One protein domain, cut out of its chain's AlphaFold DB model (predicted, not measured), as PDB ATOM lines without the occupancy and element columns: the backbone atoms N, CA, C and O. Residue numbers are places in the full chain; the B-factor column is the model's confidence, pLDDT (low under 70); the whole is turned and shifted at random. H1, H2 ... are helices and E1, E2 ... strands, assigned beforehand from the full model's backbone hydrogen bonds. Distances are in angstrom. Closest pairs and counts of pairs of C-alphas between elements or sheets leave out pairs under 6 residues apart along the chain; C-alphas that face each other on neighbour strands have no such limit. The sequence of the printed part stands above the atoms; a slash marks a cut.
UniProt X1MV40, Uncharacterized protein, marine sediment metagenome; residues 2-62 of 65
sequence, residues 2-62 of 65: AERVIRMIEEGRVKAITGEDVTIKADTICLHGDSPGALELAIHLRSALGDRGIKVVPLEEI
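This is residues 2 to 62 of the 65 residues of an uncharacterized protein of marine sediment metagenome (UniProt X1MV40). A small two-strand hairpin, E1 and E2, sits at one end of the domain and the longer helix H2 at the other, with the shorter helix H1 in between. H1 reaches from E1 to H2, and the long link of residues 24 to 37 runs from the hairpin past H1 to where H2 begins. The printed part has 61 residues, with two named helices and two named strands in the order H1, E1, E2, H2; the sheet has the order E1 - E2 and is antiparallel. The class is mostly helix, with 30 residues in named elements, under half of those printed. The whole is only just compact, close to loose, with a radius of gyration of the C-alphas of 12.6 A and spans of 30 by 30 by 21 A.

In the sheet, E1 is residues 13 to 15, 7.0 A from first to last C-alpha, and E2 is residues 21 to 23, 6.6 A. H1 is residues 2 to 11, 13.7 A long, and begins at C-alpha 2 at (349.347, 237.979, 236.028). H2 is residues 38 to 51, 19.9 A long, from C-alpha 38 at (340.998, 240.215, 226.617) to C-alpha 51 at (359.000, 233.661, 232.111).

E1 and E2 form a hairpin of antiparallel neighbour strands, with 151 degrees between their directions. C-alphas 13 and 23 face each other at 4.3 A. N 14 and O 22 are within hydrogen-bond range at 2.9 A, and N 22 and O 14 at 2.8 A. The closest C-alphas of H1 and E1 are those of Met 8 and Val 14, 5.7 A apart. H1 and E2 are apart. H1 and H2 touch, H2 with its residues 44 to 49 alone. Their closest C-alphas are those of Ala 2 and Leu 45, 5.1 A apart. They run the same way at a steep tilt of 42 degrees. E1 and H2 are apart. In H1 and H2 every O i to N i+4 pair is within hydrogen-bond range.

The two C-alphas farthest apart are those of Thr 18, between E1 and E2, and Glu 60, after H2, at 35.3 A. The first and last printed C-alphas, of Ala 2 and Ile 62, are 21.0 A apart. The links from H1 to E1 and from E1 to E2 are tight, and the link from E2 to H2 is long, with 14 residues. The printed part has no cut. Its mean pLDDT is 96.2, and no printed residue of this model is under 70.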
ATOM      1  N   ALA A   2     348.300 239.011 236.091       94.56
ATOM      2  CA  ALA A   2     349.347 237.979 236.028       94.56
ATOM      3  C   ALA A   2     349.979 237.652 237.393       94.56
ATOM      4  O   ALA A   2     349.906 236.509 237.821       94.56
ATOM      5  N   GLU A   3     350.435 238.662 238.142       95.31
ATOM      6  CA  GLU A   3     350.969 238.479 239.506       95.31
ATOM      7  C   GLU A   3     350.009 237.753 240.454       95.31
ATOM      8  O   GLU A   3     350.417 236.917 241.254       95.31
ATOM      9  N   ARG A   4     348.702 238.028 240.343       96.31
ATOM     10  CA  ARG A   4     347.697 237.346 241.164       96.31
ATOM     11  C   ARG A   4     347.642 235.858 240.821       96.31
ATOM     12  O   ARG A   4     347.572 235.052 241.734       96.31
ATOM     13  N   VAL A   5     347.683 235.508 239.535       97.19
ATOM     14  CA  VAL A   5     347.674 234.111 239.073       97.19
ATOM     15  C   VAL A   5     348.972 233.396 239.447       97.19
ATOM     16  O   VAL A   5     348.918 232.293 239.973       97.19
ATOM     17  N   ILE A   6     350.127 234.033 239.244       96.50
ATOM     18  CA  ILE A   6     351.434 233.479 239.625       96.50
ATOM     19  C   ILE A   6     351.444 233.152 241.117       96.50
ATOM     20  O   ILE A   6     351.771 232.034 241.502       96.50
ATOM     21  N   ARG A   7     350.973 234.084 241.951       96.38
ATOM     22  CA  ARG A   7     350.844 233.871 243.391       96.38
ATOM     23  C   ARG A   7     349.920 232.703 243.744       96.38
ATOM     24  O   ARG A   7     350.243 231.914 244.625       96.38
ATOM     25  N   MET A   8     348.784 232.572 243.056       97.38
ATOM     26  CA  MET A   8     347.873 231.441 243.255       97.38
ATOM     27  C   MET A   8     348.558 230.098 242.967       97.38
ATOM     28  O   MET A   8     348.319 229.142 243.698       97.38
ATOM     29  N   ILE A   9     349.400 230.035 241.931       95.62
ATOM     30  CA  ILE A   9     350.094 228.813 241.497       95.62
ATOM     31  C   ILE A   9     351.279 228.488 242.416       95.62
ATOM     32  O   ILE A   9     351.404 227.356 242.872       95.62
ATOM     33  N   GLU A  10     352.142 229.466 242.695       95.00
ATOM     34  CA  GLU A  10     353.374 229.258 243.465       95.00
ATOM     35  C   GLU A  10     353.116 229.169 244.975       95.00
ATOM     36  O   GLU A  10     353.756 228.383 245.668       95.00
ATOM     37  N   GLU A  11     352.180 229.966 245.503       96.94
ATOM     38  CA  GLU A  11     351.942 230.068 246.948       96.94
ATOM     39  C   GLU A  11     350.666 229.359 247.422       96.94
ATOM     40  O   GLU A  11     350.453 229.258 248.631       96.94
ATOM     41  N   GLY A  12     349.787 228.921 246.514       97.38
ATOM     42  CA  GLY A  12     348.518 228.279 246.877       97.38
ATOM     43  C   GLY A  12     347.544 229.205 247.616       97.38
ATOM     44  O   GLY A  12     346.747 228.745 248.435       97.38
ATOM     45  N   ARG A  13     347.617 230.523 247.384       97.69
ATOM     46  CA  ARG A  13     346.768 231.516 248.063       97.69
ATOM     47  C   ARG A  13     346.475 232.748 247.220       97.69
ATOM     48  O   ARG A  13     347.223 233.118 246.318       97.69
ATOM     49  N   VAL A  14     345.379 233.422 247.553       97.56
ATOM     50  CA  VAL A  14     344.955 234.691 246.951       97.56
ATOM     51  C   VAL A  14     344.654 235.718 248.036       97.56
ATOM     52  O   VAL A  14     344.132 235.376 249.090       97.56
ATOM     53  N   LYS A  15     344.953 236.994 247.769       97.19
ATOM     54  CA  LYS A  15     344.554 238.096 248.652       97.19
ATOM     55  C   LYS A  15     343.068 238.403 248.466       97.19
ATOM     56  O   LYS A  15     342.658 238.767 247.360       97.19
ATOM     57  N   ALA A  16     342.282 238.274 249.528       97.31
ATOM     58  CA  ALA A  16     340.895 238.712 249.575       97.31
ATOM     59  C   ALA A  16     340.792 240.244 249.563       97.31
ATOM     60  O   ALA A  16     341.744 240.957 249.886       97.31
ATOM     61  N   ILE A  17     339.603 240.767 249.250       97.00
ATOM     62  CA  ILE A  17     339.333 242.215 249.295       97.00
ATOM     63  C   ILE A  17     339.472 242.807 250.706       97.00
ATOM     64  O   ILE A  17     339.700 244.003 250.847       97.00
ATOM     65  N   THR A  18     339.371 241.968 251.741       97.62
ATOM     66  CA  THR A  18     339.598 242.326 253.148       97.62
ATOM     67  C   THR A  18     341.085 242.436 253.503       97.62
ATOM     68  O   THR A  18     341.417 242.879 254.595       97.62
ATOM     69  N   GLY A  19     341.987 242.046 252.595       96.62
ATOM     70  CA  GLY A  19     343.438 242.064 252.789       96.62
ATOM     71  C   GLY A  19     344.033 240.743 253.281       96.62
ATOM     72  O   GLY A  19     345.247 240.567 253.165       96.62
ATOM     73  N   GLU A  20     343.202 239.816 253.761       97.81
ATOM     74  CA  GLU A  20     343.638 238.498 254.233       97.81
ATOM     75  C   GLU A  20     344.005 237.547 253.087       97.81
ATOM     76  O   GLU A  20     343.490 237.660 251.972       97.81
ATOM     77  N   ASP A  21     344.895 236.596 253.367       98.19
ATOM     78  CA  ASP A  21     345.230 235.525 252.431       98.19
ATOM     79  C   ASP A  21     344.268 234.345 252.593       98.19
ATOM     80  O   ASP A  21     344.093 233.809 253.683       98.19
ATOM     81  N   VAL A  22     343.685 233.906 251.479       98.00
ATOM     82  CA  VAL A  22     342.805 232.737 251.407       98.00
ATOM     83  C   VAL A  22     343.535 231.614 250.684       98.00
ATOM     84  O   VAL A  22     343.947 231.786 249.534       98.00
ATOM     85  N   THR A  23     343.675 230.465 251.345       98.25
ATOM     86  CA  THR A  23     344.253 229.248 250.758       98.25
ATOM     87  C   THR A  23     343.336 228.685 249.679       98.25
ATOM     88  O   THR A  23     342.134 228.533 249.896       98.25
ATOM     89  N   ILE A  24     343.905 228.338 248.526       97.12
ATOM     90  CA  ILE A  24     343.182 227.756 247.396       97.12
ATOM     91  C   ILE A  24     344.011 226.663 246.714       97.12
ATOM     92  O   ILE A  24     345.236 226.647 246.796       97.12
ATOM     93  N   LYS A  25     343.334 225.789 245.965       94.56
ATOM     94  CA  LYS A  25     343.962 224.884 244.996       94.56
ATOM     95  C   LYS A  25     343.556 225.316 243.587       94.56
ATOM     96  O   LYS A  25     342.408 225.123 243.198       94.56
ATOM     97  N   ALA A  26     344.475 225.942 242.854       92.50
ATOM     98  CA  ALA A  26     344.221 226.484 241.519       92.50
ATOM     99  C   ALA A  26     344.894 225.627 240.434       92.50
ATOM    100  O   ALA A  26     345.971 225.963 239.953       92.50
ATOM    101  N   ASP A  27     344.249 224.523 240.049       93.00
ATOM    102  CA  ASP A  27     344.742 223.649 238.967       93.00
ATOM    103  C   ASP A  27     344.460 224.235 237.566       93.00
ATOM    104  O   ASP A  27     345.126 223.898 236.591       93.00
ATOM    105  N   THR A  28     343.463 225.118 237.450       95.12
ATOM    106  CA  THR A  28     343.066 225.781 236.201       95.12
ATOM    107  C   THR A  28     342.676 227.236 236.449       95.12
ATOM    108  O   THR A  28     342.213 227.591 237.535       95.12
ATOM    109  N   ILE A  29     342.856 228.083 235.433       94.81
ATOM    110  CA  ILE A  29     342.513 229.506 235.453       94.81
ATOM    111  C   ILE A  29     341.498 229.770 234.343       94.81
ATOM    112  O   ILE A  29     341.800 229.598 233.164       94.81
ATOM    113  N   CYS A  30     340.299 230.221 234.717       95.12
ATOM    114  CA  CYS A  30     339.315 230.684 233.745       95.12
ATOM    115  C   CYS A  30     339.746 232.041 233.177       95.12
ATOM    116  O   CYS A  30     340.052 232.970 233.931       95.12
ATOM    117  N   LEU A  31     339.742 232.160 231.851       94.94
ATOM    118  CA  LEU A  31     340.022 233.396 231.136       94.94
ATOM    119  C   LEU A  31     338.893 233.661 230.143       94.94
ATOM    120  O   LEU A  31     338.530 232.785 229.362       94.94
ATOM    121  N   HIS A  32     338.353 234.875 230.174       94.88
ATOM    122  CA  HIS A  32     337.283 235.303 229.280       94.88
ATOM    123  C   HIS A  32     337.847 236.093 228.094       94.88
ATOM    124  O   HIS A  32     338.847 236.795 228.233       94.88
ATOM    125  N   GLY A  33     337.204 235.951 226.932       95.88
ATOM    126  CA  GLY A  33     337.599 236.552 225.650       95.88
ATOM    127  C   GLY A  33     336.628 237.614 225.121       95.88
ATOM    128  O   GLY A  33     336.681 237.958 223.949       95.88
ATOM    129  N   ASP A  34     335.695 238.072 225.949       96.31
ATOM    130  CA  ASP A  34     334.491 238.826 225.576       96.31
ATOM    131  C   ASP A  34     334.604 240.349 225.766       96.31
ATOM    132  O   ASP A  34     333.677 241.084 225.429       96.31
ATOM    133  N   SER A  35     335.733 240.844 226.278       94.25
ATOM    134  CA  SER A  35     335.973 242.271 226.527       94.25
ATOM    135  C   SER A  35     337.102 242.838 225.658       94.25
ATOM    136  O   SER A  35     338.066 242.130 225.345       94.25
ATOM    137  N   PRO A  36     337.040 244.134 225.290       96.25
ATOM    138  CA  PRO A  36     338.203 244.837 224.760       96.25
ATOM    139  C   PRO A  36     339.376 244.708 225.744       96.25
ATOM    140  O   PRO A  36     339.216 244.993 226.929       96.25
ATOM    141  N   GLY A  37     340.541 244.256 225.276       95.38
ATOM    142  CA  GLY A  37     341.696 243.978 226.139       95.38
ATOM    143  C   GLY A  37     341.874 242.506 226.537       95.38
ATOM    144  O   GLY A  37     342.881 242.160 227.160       95.38
ATOM    145  N   ALA A  38     340.921 241.620 226.219       96.44
ATOM    146  CA  ALA A  38     340.998 240.215 226.617       96.44
ATOM    147  C   ALA A  38     342.156 239.461 225.941       96.44
ATOM    148  O   ALA A  38     342.825 238.647 226.581       96.44
ATOM    149  N   LEU A  39     342.428 239.756 224.666       96.69
ATOM    150  CA  LEU A  39     343.537 239.150 223.931       96.69
ATOM    151  C   LEU A  39     344.887 239.600 224.504       96.69
ATOM    152  O   LEU A  39     345.765 238.775 224.747       96.69
ATOM    153  N   GLU A  40     345.040 240.894 224.768       96.62
ATOM    154  CA  GLU A  40     346.238 241.476 225.371       96.62
ATOM    155  C   GLU A  40     346.494 240.879 226.757       96.62
ATOM    156  O   GLU A  40     347.627 240.514 227.084       96.62
ATOM    157  N   LEU A  41     345.434 240.703 227.555       95.75
ATOM    158  CA  LEU A  41     345.511 240.022 228.841       95.75
ATOM    159  C   LEU A  41     345.957 238.561 228.685       95.75
ATOM    160  O   LEU A  41     346.808 238.114 229.453       95.75
ATOM    161  N   ALA A  42     345.416 237.827 227.708       96.94
ATOM    162  CA  ALA A  42     345.788 236.438 227.444       96.94
ATOM    163  C   ALA A  42     347.271 236.303 227.067       96.94
ATOM    164  O   ALA A  42     347.976 235.448 227.609       96.94
ATOM    165  N   ILE A  43     347.754 237.174 226.175       97.00
ATOM    166  CA  ILE A  43     349.153 237.214 225.734       97.00
ATOM    167  C   ILE A  43     350.072 237.522 226.918       97.00
ATOM    168  O   ILE A  43     351.024 236.781 227.166       97.00
ATOM    169  N   HIS A  44     349.763 238.573 227.684       97.00
ATOM    170  CA  HIS A  44     350.562 238.967 228.841       97.00
ATOM    171  C   HIS A  44     350.583 237.867 229.909       97.00
ATOM    172  O   HIS A  44     351.653 237.508 230.396       97.00
ATOM    173  N   LEU A  45     349.429 237.278 230.239       97.25
ATOM    174  CA  LEU A  45     349.357 236.193 231.216       97.25
ATOM    175  C   LEU A  45     350.202 234.992 230.774       97.25
ATOM    176  O   LEU A  45     350.966 234.461 231.575       97.25
ATOM    177  N   ARG A  46     350.109 234.590 229.502       97.25
ATOM    178  CA  ARG A  46     350.882 233.461 228.973       97.25
ATOM    179  C   ARG A  46     352.389 233.724 228.992       97.25
ATOM    180  O   ARG A  46     353.133 232.819 229.361       97.25
ATOM    181  N   SER A  47     352.829 234.933 228.631       98.00
ATOM    182  CA  SER A  47     354.245 235.324 228.709       98.00
ATOM    183  C   SER A  47     354.749 235.266 230.146       98.00
ATOM    184  O   SER A  47     355.698 234.547 230.423       98.00
ATOM    185  N   ALA A  48     354.054 235.928 231.076       97.88
ATOM    186  CA  ALA A  48     354.478 236.017 232.472       97.88
ATOM    187  C   ALA A  48     354.560 234.643 233.162       97.88
ATOM    188  O   ALA A  48     355.462 234.403 233.962       97.88
ATOM    189  N   LEU A  49     353.645 233.720 232.838       97.25
ATOM    190  CA  LEU A  49     353.730 232.328 233.297       97.25
ATOM    191  C   LEU A  49     354.957 231.616 232.704       97.25
ATOM    192  O   LEU A  49     355.701 230.964 233.437       97.25
ATOM    193  N   GLY A  50     355.204 231.781 231.401       97.69
ATOM    194  CA  GLY A  50     356.363 231.211 230.712       97.69
ATOM    195  C   GLY A  50     357.703 231.719 231.250       97.69
ATOM    196  O   GLY A  50     358.602 230.914 231.487       97.69
ATOM    197  N   ASP A  51     357.810 233.019 231.534       97.81
ATOM    198  CA  ASP A  51     359.000 233.661 232.111       97.81
ATOM    199  C   ASP A  51     359.346 233.101 233.505       97.81
ATOM    200  O   ASP A  51     360.497 233.137 233.938       97.81
ATOM    201  N   ARG A  52     358.352 232.529 234.196       96.69
ATOM    202  CA  ARG A  52     358.490 231.853 235.497       96.69
ATOM    203  C   ARG A  52     358.642 230.335 235.383       96.69
ATOM    204  O   ARG A  52     358.679 229.645 236.396       96.69
ATOM    205  N   GLY A  53     358.724 229.794 234.166       97.06
ATOM    206  CA  GLY A  53     358.808 228.355 233.917       97.06
ATOM    207  C   GLY A  53     357.500 227.594 234.167       97.06
ATOM    208  O   GLY A  53     357.502 226.361 234.177       97.06
ATOM    209  N   ILE A  54     356.377 228.297 234.345       96.12
ATOM    210  CA  ILE A  54     355.058 227.698 234.551       96.12
ATOM    211  C   ILE A  54     354.472 227.332 233.186       96.12
ATOM    212  O   ILE A  54     354.163 228.192 232.359       96.12
ATOM    213  N   LYS A  55     354.309 226.029 232.942       95.62
ATOM    214  CA  LYS A  55     353.765 225.516 231.682       95.62
ATOM    215  C   LYS A  55     352.240 225.541 231.694       95.62
ATOM    216  O   LYS A  55     351.612 225.029 232.615       95.62
ATOM    217  N   VAL A  56     351.658 226.079 230.626       95.94
ATOM    218  CA  VAL A  56     350.225 225.951 230.340       95.94
ATOM    219  C   VAL A  56     350.029 224.703 229.490       95.94
ATOM    220  O   VAL A  56     350.534 224.644 228.368       95.94
ATOM    221  N   VAL A  57     349.311 223.726 230.033       96.50
ATOM    222  CA  VAL A  57     349.053 222.429 229.400       96.50
ATOM    223  C   VAL A  57     347.558 222.099 229.436       96.50
ATOM    224  O   VAL A  57     346.831 222.645 230.274       96.50
ATOM    225  N   PRO A  58     347.067 221.225 228.544       96.19
ATOM    226  CA  PRO A  58     345.740 220.636 228.651       96.19
ATOM    227  C   PRO A  58     345.524 219.919 229.991       96.19
ATOM    228  O   PRO A  58     346.446 219.347 230.571       96.19
ATOM    229  N   LEU A  59     344.272 219.889 230.456       92.44
ATOM    230  CA  LEU A  59     343.900 219.261 231.731       92.44
ATOM    231  C   LEU A  59     344.285 217.768 231.798       92.44
ATOM    232  O   LEU A  59     344.621 217.263 232.865       92.44
ATOM    233  N   GLU A  60     344.272 217.070 230.662       94.62
ATOM    234  CA  GLU A  60     344.667 215.659 230.554       94.62
ATOM    235  C   GLU A  60     346.118 215.380 230.975       94.62
ATOM    236  O   GLU A  60     346.404 214.284 231.444       94.62
ATOM    237  N   GLU A  61     347.026 216.356 230.864       93.94
ATOM    238  CA  GLU A  61     348.424 216.181 231.276       93.94
ATOM    239  C   GLU A  61     348.599 216.245 232.801       93.94
ATOM    240  O   GLU A  61     349.593 215.747 233.332       93.94
ATOM    241  N   ILE A  62     347.644 216.850 233.518       89.56
ATOM    242  CA  ILE A  62     347.733 217.085 234.969       89.56
ATOM    243  C   ILE A  62     346.758 216.239 235.793       89.56
ATOM    244  O   ILE A  62     346.993 216.014 236.983       89.56
TER     245      ILE A  62